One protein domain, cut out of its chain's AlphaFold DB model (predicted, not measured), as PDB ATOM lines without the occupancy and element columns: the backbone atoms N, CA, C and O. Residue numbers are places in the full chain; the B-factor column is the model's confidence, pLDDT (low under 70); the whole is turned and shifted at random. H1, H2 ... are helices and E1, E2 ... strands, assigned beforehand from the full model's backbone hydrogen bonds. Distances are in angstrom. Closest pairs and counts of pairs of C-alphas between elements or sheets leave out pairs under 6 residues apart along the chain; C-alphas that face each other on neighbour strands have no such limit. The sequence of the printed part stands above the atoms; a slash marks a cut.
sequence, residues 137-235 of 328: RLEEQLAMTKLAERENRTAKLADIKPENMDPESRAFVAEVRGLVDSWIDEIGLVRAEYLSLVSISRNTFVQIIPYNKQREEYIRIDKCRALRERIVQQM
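Overview. This is residues 137 to 235 of the 328 residues of an uncharacterized protein of Blastomyces percursus (UniProt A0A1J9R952). H1 and H3 lie side by side as an antiparallel pair, and H2 stands away from both across an open middle, joined by loops. The hairpin of E1 and E2 sits near the start of H3, and its tip, residues 201 to 206, sticks out. The printed part has 99 residues, in the order H1, H2, E1, E2, H3, with one antiparallel sheet, E1 - E2, and is mostly helix. It is only just loose, close to extended, with a radius of gyration of the C-alphas of 18.6 A and spans of 53 by 36 by 25 A.

Along the chain. H1, residues 137 to 155, begins at C-alpha 137 (25.723, -17.741, -7.732) and is 27.2 A long. H2, residues 167 to 187, is 30.5 A long. E1 is residues 197 to 201, 13.2 A, and E2 residues 206 to 210, 13.4 A. H3, residues 213 to 235, 33.5 A, ends at C-alpha 235 (33.407, -21.492, -10.433).

Arrangement. H1 and H3 touch, closest at the C-alphas of Glu 140 and Ile 231, 6.8 A, at a shallow tilt of 6 degrees, opposite ways. H2 is apart from H1 and H3. In the hairpin E1 and E2, N 200 and O 207 are 2.8 A apart, within hydrogen-bond range. In H1, H2 and H3 every O i to N i+4 pair is within hydrogen-bond range.

Size, cuts and confidence. The C-alphas farthest apart, of Arg 137 and Glu 186, are 54.6 A apart. The printed part has no cut. The link H1 to H2 is long. Residues 152 to 164 and 188 to 195 have pLDDT under 70.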
ATOM      1  N   ARG A 137      26.401 -17.105  -8.881       94.94
ATOM      2  CA  ARG A 137      25.723 -17.741  -7.732       94.94
ATOM      3  C   ARG A 137      24.432 -18.440  -8.158       94.94
ATOM      4  O   ARG A 137      24.177 -19.568  -7.747       94.94
ATOM      5  N   LEU A 138      23.646 -17.796  -9.021       95.25
ATOM      6  CA  LEU A 138      22.411 -18.373  -9.551       95.25
ATOM      7  C   LEU A 138      22.672 -19.636 -10.388       95.25
ATOM      8  O   LEU A 138      21.994 -20.644 -10.206       95.25
ATOM      9  N   GLU A 139      23.655 -19.614 -11.292       96.31
ATOM     10  CA  GLU A 139      23.987 -20.786 -12.116       96.31
ATOM     11  C   GLU A 139      24.485 -21.961 -11.261       96.31
ATOM     12  O   GLU A 139      24.097 -23.102 -11.513       96.31
ATOM     13  N   GLU A 140      25.280 -21.697 -10.219       95.44
ATOM     14  CA  GLU A 140      25.676 -22.713  -9.237       95.44
ATOM     15  C   GLU A 140      24.453 -23.317  -8.530       95.44
ATOM     16  O   GLU A 140      24.308 -24.540  -8.487       95.44
ATOM     17  N   GLN A 141      23.541 -22.483  -8.019       95.31
ATOM     18  CA  GLN A 141      22.321 -22.948  -7.351       95.31
ATOM     19  C   GLN A 141      21.449 -23.808  -8.272       95.31
ATOM     20  O   GLN A 141      20.939 -24.850  -7.852       95.31
ATOM     21  N   LEU A 142      21.308 -23.416  -9.541       95.12
ATOM     22  CA  LEU A 142      20.574 -24.190 -10.541       95.12
ATOM     23  C   LEU A 142      21.256 -25.533 -10.826       95.12
ATOM     24  O   LEU A 142      20.574 -26.557 -10.900       95.12
ATOM     25  N   ALA A 143      22.586 -25.557 -10.946       94.25
ATOM     26  CA  ALA A 143      23.345 -26.791 -11.149       94.25
ATOM     27  C   ALA A 143      23.214 -27.745  -9.946       94.25
ATOM     28  O   ALA A 143      22.969 -28.940 -10.123       94.25
ATOM     29  N   MET A 144      23.298 -27.215  -8.723       92.69
ATOM     30  CA  MET A 144      23.124 -27.979  -7.482       92.69
ATOM     31  C   MET A 144      21.692 -28.506  -7.323       92.69
ATOM     32  O   MET A 144      21.500 -29.663  -6.948       92.69
ATOM     33  N   THR A 145      20.684 -27.707  -7.680       92.75
ATOM     34  CA  THR A 145      19.276 -28.140  -7.679       92.75
ATOM     35  C   THR A 145      19.058 -29.280  -8.672       92.75
ATOM     36  O   THR A 145      18.508 -30.316  -8.309       92.75
ATOM     37  N   LYS A 146      19.581 -29.159  -9.900       89.44
ATOM     38  CA  LYS A 146      19.512 -30.229 -10.912       89.44
ATOM     39  C   LYS A 146      20.232 -31.499 -10.466       89.44
ATOM     40  O   LYS A 146      19.781 -32.603 -10.775       89.44
ATOM     41  N   LEU A 147      21.339 -31.373  -9.737       87.81
ATOM     42  CA  LEU A 147      22.013 -32.515  -9.125       87.81
ATOM     43  C   LEU A 147      21.103 -33.206  -8.093       87.81
ATOM     44  O   LEU A 147      20.907 -34.417  -8.188       87.81
ATOM     45  N   ALA A 148      20.495 -32.454  -7.172       87.06
ATOM     46  CA  ALA A 148      19.572 -32.998  -6.172       87.06
ATOM     47  C   ALA A 148      18.325 -33.641  -6.813       87.06
ATOM     48  O   ALA A 148      17.858 -34.701  -6.390       87.06
ATOM     49  N   GLU A 149      17.796 -33.050  -7.885       85.44
ATOM     50  CA  GLU A 149      16.712 -33.636  -8.675       85.44
ATOM     51  C   GLU A 149      17.126 -34.952  -9.339       85.44
ATOM     52  O   GLU A 149      16.346 -35.901  -9.336       85.44
ATOM     53  N   ARG A 150      18.349 -35.055  -9.879       79.50
ATOM     54  CA  ARG A 150      18.882 -36.306 -10.451       79.50
ATOM     55  C   ARG A 150      19.056 -37.389  -9.385       79.50
ATOM     56  O   ARG A 150      18.721 -38.547  -9.647       79.50
ATOM     57  N   GLU A 151      19.529 -37.021  -8.196       74.38
ATOM     58  CA  GLU A 151      19.616 -37.909  -7.027       74.38
ATOM     59  C   GLU A 151      18.221 -38.456  -6.660       74.38
ATOM     60  O   GLU A 151      18.034 -39.673  -6.542       74.38
ATOM     61  N   ASN A 152      17.217 -37.574  -6.601       69.88
ATOM     62  CA  ASN A 152      15.829 -37.920  -6.289       69.88
ATOM     63  C   ASN A 152      15.120 -38.710  -7.402       69.88
ATOM     64  O   ASN A 152      14.375 -39.645  -7.112       69.88
ATOM     65  N   ARG A 153      15.335 -38.371  -8.678       63.84
ATOM     66  CA  ARG A 153      14.711 -39.039  -9.835       63.84
ATOM     67  C   ARG A 153      15.273 -40.437 -10.048       63.84
ATOM     68  O   ARG A 153      14.537 -41.333 -10.431       63.84
ATOM     69  N   THR A 154      16.548 -40.643  -9.738       55.59
ATOM     70  CA  THR A 154      17.161 -41.976  -9.775       55.59
ATOM     71  C   THR A 154      16.665 -42.840  -8.606       55.59
ATOM     72  O   THR A 154      16.516 -44.046  -8.764       55.59
ATOM     73  N   ALA A 155      16.326 -42.235  -7.458       50.69
ATOM     74  CA  ALA A 155      15.616 -42.913  -6.365       50.69
ATOM     75  C   ALA A 155      14.127 -43.186  -6.682       50.69
ATOM     76  O   ALA A 155      13.539 -44.108  -6.123       50.69
ATOM     77  N   LYS A 156      13.530 -42.403  -7.591       49.75
ATOM     78  CA  LYS A 156      12.149 -42.517  -8.085       49.75
ATOM     79  C   LYS A 156      12.104 -42.865  -9.576       49.75
ATOM     80  O   LYS A 156      11.353 -42.239 -10.324       49.75
ATOM     81  N   LEU A 157      12.874 -43.858 -10.025       43.81
ATOM     82  CA  LEU A 157      12.615 -44.539 -11.302       43.81
ATOM     83  C   LEU A 157      11.309 -45.349 -11.161       43.81
ATOM     84  O   LEU A 157      11.295 -46.571 -11.169       43.81
ATOM     85  N   ALA A 158      10.214 -44.632 -10.926       43.19
ATOM     86  CA  ALA A 158       8.861 -45.071 -11.172       43.19
ATOM     87  C   ALA A 158       8.478 -44.458 -12.518       43.19
ATOM     88  O   ALA A 158       8.766 -43.286 -12.777       43.19
ATOM     89  N   ASP A 159       7.900 -45.293 -13.367       48.03
ATOM     90  CA  ASP A 159       7.623 -45.074 -14.778       48.03
ATOM     91  C   ASP A 159       7.096 -43.680 -15.125       48.03
ATOM     92  O   ASP A 159       6.377 -43.039 -14.354       48.03
ATOM     93  N   ILE A 160       7.397 -43.232 -16.348       54.41
ATOM     94  CA  ILE A 160       6.648 -42.149 -16.985       54.41
ATOM     95  C   ILE A 160       5.183 -42.586 -17.003       54.41
ATOM     96  O   ILE A 160       4.771 -43.401 -17.832       54.41
ATOM     97  N   LYS A 161       4.408 -42.076 -16.048       57.03
ATOM     98  CA  LYS A 161       3.012 -42.448 -15.918       57.03
ATOM     99  C   LYS A 161       2.216 -41.751 -17.027       57.03
ATOM    100  O   LYS A 161       2.262 -40.521 -17.101       57.03
ATOM    101  N   PRO A 162       1.478 -42.494 -17.873       57.84
ATOM    102  CA  PRO A 162       0.686 -41.925 -18.970       57.84
ATOM    103  C   PRO A 162      -0.311 -40.854 -18.507       57.84
ATOM    104  O   PRO A 162      -0.681 -39.971 -19.267       57.84
ATOM    105  N   GLU A 163      -0.716 -40.918 -17.241       61.94
ATOM    106  CA  GLU A 163      -1.623 -39.990 -16.561       61.94
ATOM    107  C   GLU A 163      -1.105 -38.539 -16.472       61.94
ATOM    108  O   GLU A 163      -1.914 -37.630 -16.304       61.94
ATOM    109  N   ASN A 164       0.194 -38.292 -16.687       68.06
ATOM    110  CA  ASN A 164       0.786 -36.945 -16.668       68.06
ATOM    111  C   ASN A 164       0.930 -36.286 -18.058       68.06
ATOM    112  O   ASN A 164       1.495 -35.200 -18.161       68.06
ATOM    113  N   MET A 165       0.480 -36.941 -19.130       74.81
ATOM    114  CA  MET A 165       0.564 -36.433 -20.508       74.81
ATOM    115  C   MET A 165      -0.764 -35.814 -20.946       74.81
ATOM    116  O   MET A 165      -1.814 -36.227 -20.458       74.81
ATOM    117  N   ASP A 166      -0.752 -34.872 -21.888       84.50
ATOM    118  CA  ASP A 166      -1.976 -34.388 -22.534       84.50
ATOM    119  C   ASP A 166      -2.621 -35.489 -23.418       84.50
ATOM    120  O   ASP A 166      -1.972 -36.491 -23.741       84.50
ATOM    121  N   PRO A 167      -3.913 -35.369 -23.784       85.06
ATOM    122  CA  PRO A 167      -4.621 -36.403 -24.540       85.06
ATOM    123  C   PRO A 167      -3.982 -36.765 -25.885       85.06
ATOM    124  O   PRO A 167      -4.027 -37.935 -26.265       85.06
ATOM    125  N   GLU A 168      -3.390 -35.793 -26.579       84.56
ATOM    126  CA  GLU A 168      -2.784 -35.971 -27.899       84.56
ATOM    127  C   GLU A 168      -1.467 -36.745 -27.773       84.56
ATOM    128  O   GLU A 168      -1.286 -37.779 -28.420       84.56
ATOM    129  N   SER A 169      -0.614 -36.351 -26.825       80.81
ATOM    130  CA  SER A 169       0.604 -37.090 -26.480       80.81
ATOM    131  C   SER A 169       0.309 -38.523 -26.027       80.81
ATOM    132  O   SER A 169       1.025 -39.453 -26.405       80.81
ATOM    133  N   ARG A 170      -0.757 -38.746 -25.241       81.56
ATOM    134  CA  ARG A 170      -1.160 -40.102 -24.819       81.56
ATOM    135  C   ARG A 170      -1.578 -40.974 -25.998       81.56
ATOM    136  O   ARG A 170      -1.192 -42.141 -26.035       81.56
ATOM    137  N   ALA A 171      -2.367 -40.430 -26.926       84.62
ATOM    138  CA  ALA A 171      -2.820 -41.156 -28.109       84.62
ATOM    139  C   ALA A 171      -1.634 -41.555 -28.997       84.62
ATOM    140  O   ALA A 171      -1.508 -42.726 -29.348       84.62
ATOM    141  N   PHE A 172      -0.713 -40.619 -29.249       84.06
ATOM    142  CA  PHE A 172       0.511 -40.881 -30.008       84.06
ATOM    143  C   PHE A 172       1.383 -41.962 -29.354       84.06
ATOM    144  O   PHE A 172       1.810 -42.912 -30.008       84.06
ATOM    145  N   VAL A 173       1.617 -41.874 -28.038       82.06
ATOM    146  CA  VAL A 173       2.406 -42.885 -27.313       82.06
ATOM    147  C   VAL A 173       1.729 -44.257 -27.351       82.06
ATOM    148  O   VAL A 173       2.423 -45.266 -27.472       82.06
ATOM    149  N   ALA A 174       0.397 -44.321 -27.251       83.94
ATOM    150  CA  ALA A 174      -0.348 -45.574 -27.341       83.94
ATOM    151  C   ALA A 174      -0.248 -46.208 -28.738       83.94
ATOM    152  O   ALA A 174      -0.014 -47.411 -28.839       83.94
ATOM    153  N   GLU A 175      -0.358 -45.403 -29.797       87.94
ATOM    154  CA  GLU A 175      -0.203 -45.850 -31.184       87.94
ATOM    155  C   GLU A 175       1.207 -46.394 -31.448       87.94
ATOM    156  O   GLU A 175       1.362 -47.531 -31.893       87.94
ATOM    157  N   VAL A 176       2.245 -45.627 -31.092       84.69
ATOM    158  CA  VAL A 176       3.644 -46.047 -31.262       84.69
ATOM    159  C   VAL A 176       3.938 -47.317 -30.467       84.69
ATOM    160  O   VAL A 176       4.605 -48.214 -30.980       84.69
ATOM    161  N   ARG A 177       3.425 -47.431 -29.233       81.44
ATOM    162  CA  ARG A 177       3.549 -48.667 -28.449       81.44
ATOM    163  C   ARG A 177       2.894 -49.841 -29.168       81.44
ATOM    164  O   ARG A 177       3.558 -50.849 -29.335       81.44
ATOM    165  N   GLY A 178       1.669 -49.697 -29.674       84.00
ATOM    166  CA  GLY A 178       1.001 -50.752 -30.443       84.00
ATOM    167  C   GLY A 178       1.798 -51.221 -31.668       84.00
ATOM    168  O   GLY A 178       1.904 -52.422 -31.911       84.00
ATOM    169  N   LEU A 179       2.422 -50.294 -32.402       85.69
ATOM    170  CA  LEU A 179       3.292 -50.621 -33.541       85.69
ATOM    171  C   LEU A 179       4.552 -51.384 -33.109       85.69
ATOM    172  O   LEU A 179       4.924 -52.377 -33.731       85.69
ATOM    173  N   VAL A 180       5.200 -50.936 -32.031       81.62
ATOM    174  CA  VAL A 180       6.382 -51.602 -31.467       81.62
ATOM    175  C   VAL A 180       6.029 -52.990 -30.925       81.62
ATOM    176  O   VAL A 180       6.814 -53.917 -31.101       81.62
ATOM    177  N   ASP A 181       4.866 -53.150 -30.293       79.75
ATOM    178  CA  ASP A 181       4.369 -54.426 -29.767       79.75
ATOM    179  C   ASP A 181       4.173 -55.429 -30.909       79.75
ATOM    180  O   ASP A 181       4.745 -56.516 -30.875       79.75
ATOM    181  N   SER A 182       3.472 -55.017 -31.971       84.69
ATOM    182  CA  SER A 182       3.275 -55.847 -33.164       84.69
ATOM    183  C   SER A 182       4.601 -56.260 -33.807       84.69
ATOM    184  O   SER A 182       4.740 -57.398 -34.246       84.69
ATOM    185  N   TRP A 183       5.578 -55.352 -33.859       79.81
ATOM    186  CA  TRP A 183       6.898 -55.625 -34.429       79.81
ATOM    187  C   TRP A 183       7.715 -56.612 -33.582       79.81
ATOM    188  O   TRP A 183       8.397 -57.487 -34.112       79.81
ATOM    189  N   ILE A 184       7.634 -56.497 -32.254       77.94
ATOM    190  CA  ILE A 184       8.296 -57.412 -31.314       77.94
ATOM    191  C   ILE A 184       7.705 -58.823 -31.414       77.94
ATOM    192  O   ILE A 184       8.468 -59.794 -31.447       77.94
ATOM    193  N   ASP A 185       6.376 -58.927 -31.495       79.50
ATOM    194  CA  ASP A 185       5.660 -60.200 -31.615       79.50
ATOM    195  C   ASP A 185       5.973 -60.902 -32.945       79.50
ATOM    196  O   ASP A 185       6.205 -62.111 -32.966       79.50
ATOM    197  N   GLU A 186       6.066 -60.147 -34.043       80.94
ATOM    198  CA  GLU A 186       6.438 -60.666 -35.366       80.94
ATOM    199  C   GLU A 186       7.870 -61.232 -35.394       80.94
ATOM    200  O   GLU A 186       8.138 -62.238 -36.052       80.94
ATOM    201  N   ILE A 187       8.790 -60.627 -34.634       76.06
ATOM    202  CA  ILE A 187      10.188 -61.072 -34.515       76.06
ATOM    203  C   ILE A 187      10.348 -62.199 -33.470       76.06
ATOM    204  O   ILE A 187      11.386 -62.863 -33.423       76.06
ATOM    205  N   GLY A 188       9.335 -62.455 -32.637       63.88
ATOM    206  CA  GLY A 188       9.396 -63.449 -31.561       63.88
ATOM    207  C   GLY A 188      10.314 -63.044 -30.400       63.88
ATOM    208  O   GLY A 188      10.845 -63.902 -29.689       63.88
ATOM    209  N   LEU A 189      10.535 -61.741 -30.200       62.34
ATOM    210  CA  LEU A 189      11.318 -61.216 -29.080       62.34
ATOM    211  C   LEU A 189      10.482 -61.284 -27.794       62.34
ATOM    212  O   LEU A 189       9.512 -60.554 -27.620       62.34
ATOM    213  N   VAL A 190      10.868 -62.146 -26.852       57.47
ATOM    214  CA  VAL A 190      10.184 -62.242 -25.553       57.47
ATOM    215  C   VAL A 190      10.364 -60.934 -24.775       57.47
ATOM    216  O   VAL A 190      11.480 -60.587 -24.373       57.47
ATOM    217  N   ARG A 191       9.251 -60.238 -24.508       52.97
ATOM    218  CA  ARG A 191       9.170 -59.146 -23.526       52.97
ATOM    219  C   ARG A 191       9.296 -59.700 -22.113       52.97
ATOM    220  O   ARG A 191       8.319 -59.820 -21.383       52.97
ATOM    221  N   ALA A 192      10.508 -60.057 -21.719       57.50
ATOM    222  CA  ALA A 192      10.816 -60.184 -20.309       57.50
ATOM    223  C   ALA A 192      11.249 -58.808 -19.795       57.50
ATOM    224  O   ALA A 192      12.136 -58.165 -20.359       57.50
ATOM    225  N   GLU A 193      10.626 -58.347 -18.717       55.00
ATOM    226  CA  GLU A 193      11.188 -57.262 -17.924       55.00
ATOM    227  C   GLU A 193      12.461 -57.794 -17.262       55.00
ATOM    228  O   GLU A 193      12.426 -58.539 -16.282       55.00
ATOM    229  N   TYR A 194      13.616 -57.455 -17.831       65.25
ATOM    230  CA  TYR A 194      14.912 -57.883 -17.314       65.25
ATOM    231  C   TYR A 194      15.340 -57.014 -16.121       65.25
ATOM    232  O   TYR A 194      16.385 -56.372 -16.148       65.25
ATOM    233  N   LEU A 195      14.534 -57.009 -15.054       65.31
ATOM    234  CA  LEU A 195      14.778 -56.261 -13.809       65.31
ATOM    235  C   LEU A 195      16.116 -56.627 -13.138       65.31
ATOM    236  O   LEU A 195      16.655 -55.862 -12.343       65.31
ATOM    237  N   SER A 196      16.659 -57.803 -13.457       75.50
ATOM    238  CA  SER A 196      17.949 -58.292 -12.977       75.50
ATOM    239  C   SER A 196      19.129 -57.912 -13.872       75.50
ATOM    240  O   SER A 196      20.242 -58.341 -13.574       75.50
ATOM    241  N   LEU A 197      18.929 -57.145 -14.948       77.25
ATOM    242  CA  LEU A 197      19.975 -56.744 -15.886       77.25
ATOM    243  C   LEU A 197      20.059 -55.217 -16.002       77.25
ATOM    244  O   LEU A 197      19.065 -54.507 -15.896       77.25
ATOM    245  N   VAL A 198      21.262 -54.706 -16.261       79.50
ATOM    246  CA  VAL A 198      21.508 -53.295 -16.584       79.50
ATOM    247  C   VAL A 198      22.350 -53.173 -17.840       79.50
ATOM    248  O   VAL A 198      23.246 -53.986 -18.084       79.50
ATOM    249  N   SER A 199      22.080 -52.138 -18.635       81.38
ATOM    250  CA  SER A 199      22.877 -51.801 -19.807       81.38
ATOM    251  C   SER A 199      23.990 -50.820 -19.443       81.38
ATOM    252  O   SER A 199      23.808 -49.838 -18.723       81.38
ATOM    253  N   ILE A 200      25.181 -51.091 -19.957       79.75
ATOM    254  CA  ILE A 200      26.345 -50.222 -19.863       79.75
ATOM    255  C   ILE A 200      26.689 -49.803 -21.276       79.75
ATOM    256  O   ILE A 200      27.156 -50.614 -22.078       79.75
ATOM    257  N   SER A 201      26.488 -48.524 -21.567       78.50
ATOM    258  CA  SER A 201      26.990 -47.942 -22.803       78.50
ATOM    259  C   SER A 201      28.515 -47.817 -22.730       78.50
ATOM    260  O   SER A 201      29.065 -47.268 -21.770       78.50
ATOM    261  N   ARG A 202      29.207 -48.365 -23.728       82.81
ATOM    262  CA  ARG A 202      30.628 -48.140 -24.010       82.81
ATOM    263  C   ARG A 202      30.727 -47.427 -25.352       82.81
ATOM    264  O   ARG A 202      29.798 -47.463 -26.149       82.81
ATOM    265  N   ASN A 203      31.882 -46.830 -25.631       83.38
ATOM    266  CA  ASN A 203      32.077 -46.056 -26.861       83.38
ATOM    267  C   ASN A 203      31.773 -46.853 -28.144       83.38
ATOM    268  O   ASN A 203      31.357 -46.259 -29.130       83.38
ATOM    269  N   THR A 204      31.984 -48.174 -28.142       89.88
ATOM    270  CA  THR A 204      31.850 -49.027 -29.337       89.88
ATOM    271  C   THR A 204      30.795 -50.127 -29.222       89.88
ATOM    272  O   THR A 204      30.504 -50.784 -30.216       89.88
ATOM    273  N   PHE A 205      30.228 -50.361 -28.037       85.62
ATOM    274  CA  PHE A 205      29.217 -51.398 -27.823       85.62
ATOM    275  C   PHE A 205      28.382 -51.120 -26.574       85.62
ATOM    276  O   PHE A 205      28.775 -50.352 -25.698       85.62
ATOM    277  N   VAL A 206      27.243 -51.797 -26.457       85.31
ATOM    278  CA  VAL A 206      26.458 -51.837 -25.221       85.31
ATOM    279  C   VAL A 206      26.646 -53.206 -24.584       85.31
ATOM    280  O   VAL A 206      26.482 -54.231 -25.239       85.31
ATOM    281  N   GLN A 207      27.011 -53.226 -23.306       86.81
ATOM    282  CA  GLN A 207      27.146 -54.453 -22.529       86.81
ATOM    283  C   GLN A 207      25.961 -54.593 -21.586       86.81
ATOM    284  O   GLN A 207      25.679 -53.673 -20.823       86.81
ATOM    285  N   ILE A 208      25.303 -55.746 -21.595       85.88
ATOM    286  CA  ILE A 208      24.271 -56.077 -20.613       85.88
ATOM    287  C   ILE A 208      24.923 -56.927 -19.524       85.88
ATOM    288  O   ILE A 208      25.594 -57.912 -19.829       85.88
ATOM    289  N   ILE A 209      24.767 -56.530 -18.263       85.50
ATOM    290  CA  ILE A 209      25.315 -57.258 -17.113       85.50
ATOM    291  C   ILE A 209      24.246 -57.462 -16.032       85.50
ATOM    292  O   ILE A 209      23.258 -56.728 -16.025       85.50
ATOM    293  N   PRO A 210      24.446 -58.394 -15.083       87.06
ATOM    294  CA  PRO A 210      23.571 -58.521 -13.923       87.06
ATOM    295  C   PRO A 210      23.539 -57.245 -13.068       87.06
ATOM    296  O   PRO A 210      24.581 -56.654 -12.771       87.06
ATOM    297  N   TYR A 211      22.342 -56.850 -12.642       83.56
ATOM    298  CA  TYR A 211      22.105 -55.768 -11.697       83.56
ATOM    299  C   TYR A 211      22.768 -56.100 -10.359       83.56
ATOM    300  O   TYR A 211      22.534 -57.153  -9.763       83.56
ATOM    301  N   ASN A 212      23.574 -55.169  -9.856       86.75
ATOM    302  CA  ASN A 212      24.182 -55.265  -8.538       86.75
ATOM    303  C   ASN A 212      23.909 -53.971  -7.768       86.75
ATOM    304  O   ASN A 212      24.494 -52.930  -8.061       86.75
ATOM    305  N   LYS A 213      23.055 -54.062  -6.742       84.38
ATOM    306  CA  LYS A 213      22.622 -52.915  -5.934       84.38
ATOM    307  C   LYS A 213      23.790 -52.120  -5.337       84.38
ATOM    308  O   LYS A 213      23.752 -50.897  -5.351       84.38
ATOM    309  N   GLN A 214      24.822 -52.795  -4.826       87.69
ATOM    310  CA  GLN A 214      25.978 -52.130  -4.210       87.69
ATOM    311  C   GLN A 214      26.799 -51.362  -5.249       87.69
ATOM    312  O   GLN A 214      27.208 -50.230  -5.005       87.69
ATOM    313  N   ARG A 215      27.007 -51.961  -6.426       86.44
ATOM    314  CA  ARG A 215      27.714 -51.323  -7.539       86.44
ATOM    315  C   ARG A 215      26.956 -50.108  -8.068       86.44
ATOM    316  O   ARG A 215      27.575 -49.068  -8.273       86.44
ATOM    317  N   GLU A 216      25.652 -50.235  -8.300       83.38
ATOM    318  CA  GLU A 216      24.834 -49.127  -8.805       83.38
ATOM    319  C   GLU A 216      24.788 -47.967  -7.804       83.38
ATOM    320  O   GLU A 216      24.930 -46.811  -8.199       83.38
ATOM    321  N   GLU A 217      24.694 -48.270  -6.506       84.50
ATOM    322  CA  GLU A 217      24.764 -47.259  -5.451       84.50
ATOM    323  C   GLU A 217      26.131 -46.560  -5.415       84.50
ATOM    324  O   GLU A 217      26.195 -45.332  -5.379       84.50
ATOM    325  N   TYR A 218      27.228 -47.318  -5.512       88.00
ATOM    326  CA  TYR A 218      28.576 -46.754  -5.603       88.00
ATOM    327  C   TYR A 218      28.730 -45.829  -6.818       88.00
ATOM    328  O   TYR A 218      29.181 -44.694  -6.676       88.00
ATOM    329  N   ILE A 219      28.312 -46.277  -8.008       84.94
ATOM    330  CA  ILE A 219      28.368 -45.478  -9.241       84.94
ATOM    331  C   ILE A 219      27.516 -44.213  -9.101       84.94
ATOM    332  O   ILE A 219      27.901 -43.153  -9.597       84.94
ATOM    333  N   ARG A 220      26.357 -44.302  -8.439       82.62
ATOM    334  CA  ARG A 220      25.490 -43.151  -8.175       82.62
ATOM    335  C   ARG A 220      26.207 -42.115  -7.313       82.62
ATOM    336  O   ARG A 220      26.267 -40.954  -7.714       82.62
ATOM    337  N   ILE A 221      26.767 -42.532  -6.178       86.56
ATOM    338  CA  ILE A 221      27.507 -41.653  -5.262       86.56
ATOM    339  C   ILE A 221      28.705 -41.022  -5.980       86.56
ATOM    340  O   ILE A 221      28.890 -39.807  -5.914       86.56
ATOM    341  N   ASP A 222      29.473 -41.821  -6.723       87.44
ATOM    342  CA  ASP A 222      30.644 -41.364  -7.472       87.44
ATOM    343  C   ASP A 222      30.282 -40.326  -8.547       87.44
ATOM    344  O   ASP A 222      30.911 -39.273  -8.629       87.44
ATOM    345  N   LYS A 223      29.205 -40.553  -9.313       86.19
ATOM    346  CA  LYS A 223      28.696 -39.577 -10.293       86.19
ATOM    347  C   LYS A 223      28.258 -38.268  -9.639       86.19
ATOM    348  O   LYS A 223      28.517 -37.203 -10.198       86.19
ATOM    349  N   CYS A 224      27.588 -38.337  -8.487       86.69
ATOM    350  CA  CYS A 224      27.147 -37.143  -7.764       86.69
ATOM    351  C   CYS A 224      28.348 -36.350  -7.246       86.69
ATOM    352  O   CYS A 224      28.414 -35.139  -7.451       86.69
ATOM    353  N   ARG A 225      29.340 -37.037  -6.665       89.25
ATOM    354  CA  ARG A 225      30.615 -36.437  -6.256       89.25
ATOM    355  C   ARG A 225      31.325 -35.771  -7.436       89.25
ATOM    356  O   ARG A 225      31.626 -34.585  -7.362       89.25
ATOM    357  N   ALA A 226      31.503 -36.492  -8.543       89.44
ATOM    358  CA  ALA A 226      32.174 -35.976  -9.734       89.44
ATOM    359  C   ALA A 226      31.454 -34.758 -10.339       89.44
ATOM    360  O   ALA A 226      32.099 -33.874 -10.900       89.44
ATOM    361  N   LEU A 227      30.119 -34.685 -10.246       88.75
ATOM    362  CA  LEU A 227      29.379 -33.507 -10.700       88.75
ATOM    363  C   LEU A 227      29.571 -32.308  -9.760       88.75
ATOM    364  O   LEU A 227      29.734 -31.195 -10.251       88.75
ATOM    365  N   ARG A 228      29.617 -32.518  -8.437       90.06
ATOM    366  CA  ARG A 228      29.943 -31.448  -7.472       90.06
ATOM    367  C   ARG A 228      31.345 -30.891  -7.703       90.06
ATOM    368  O   ARG A 228      31.514 -29.680  -7.748       90.06
ATOM    369  N   GLU A 229      32.325 -31.763  -7.922       89.44
ATOM    370  CA  GLU A 229      33.699 -31.355  -8.246       89.44
ATOM    371  C   GLU A 229      33.749 -30.511  -9.528       89.44
ATOM    372  O   GLU A 229      34.420 -29.482  -9.564       89.44
ATOM    373  N   ARG A 230      32.978 -30.881 -10.560       91.50
ATOM    374  CA  ARG A 230      32.856 -30.081 -11.791       91.50
ATOM    375  C   ARG A 230      32.261 -28.700 -11.542       91.50
ATOM    376  O   ARG A 230      32.744 -27.739 -12.129       91.50
ATOM    377  N   ILE A 231      31.243 -28.586 -10.683       92.38
ATOM    378  CA  ILE A 231      30.660 -27.286 -10.306       92.38
ATOM    379  C   ILE A 231      31.745 -26.396  -9.689       92.38
ATOM    380  O   ILE A 231      31.963 -25.284 -10.165       92.38
ATOM    381  N   VAL A 232      32.481 -26.915  -8.702       89.81
ATOM    382  CA  VAL A 232      33.572 -26.203  -8.011       89.81
ATOM    383  C   VAL A 232      34.680 -25.777  -8.982       89.81
ATOM    384  O   VAL A 232      35.137 -24.634  -8.942       89.81
ATOM    385  N   GLN A 233      35.083 -26.654  -9.905       87.19
ATOM    386  CA  GLN A 233      36.073 -26.337 -10.944       87.19
ATOM    387  C   GLN A 233      35.579 -25.252 -11.914       87.19
ATOM    388  O   GLN A 233      36.355 -24.403 -12.360       87.19
ATOM    389  N   GLN A 234      34.284 -25.248 -12.233       91.31
ATOM    390  CA  GLN A 234      33.687 -24.266 -13.133       91.31
ATOM    391  C   GLN A 234      33.510 -22.887 -12.470       91.31
ATOM    392  O   GLN A 234      33.448 -21.891 -13.187       91.31
ATOM    393  N   MET A 235      33.484 -22.787 -11.131       90.62
ATOM    394  CA  MET A 235      33.407 -21.492 -10.433       90.62
ATOM    395  C   MET A 235      34.576 -20.562 -10.786       90.62
ATOM    396  O   MET A 235      34.355 -19.362 -10.935       90.62
TER     397      MET A 235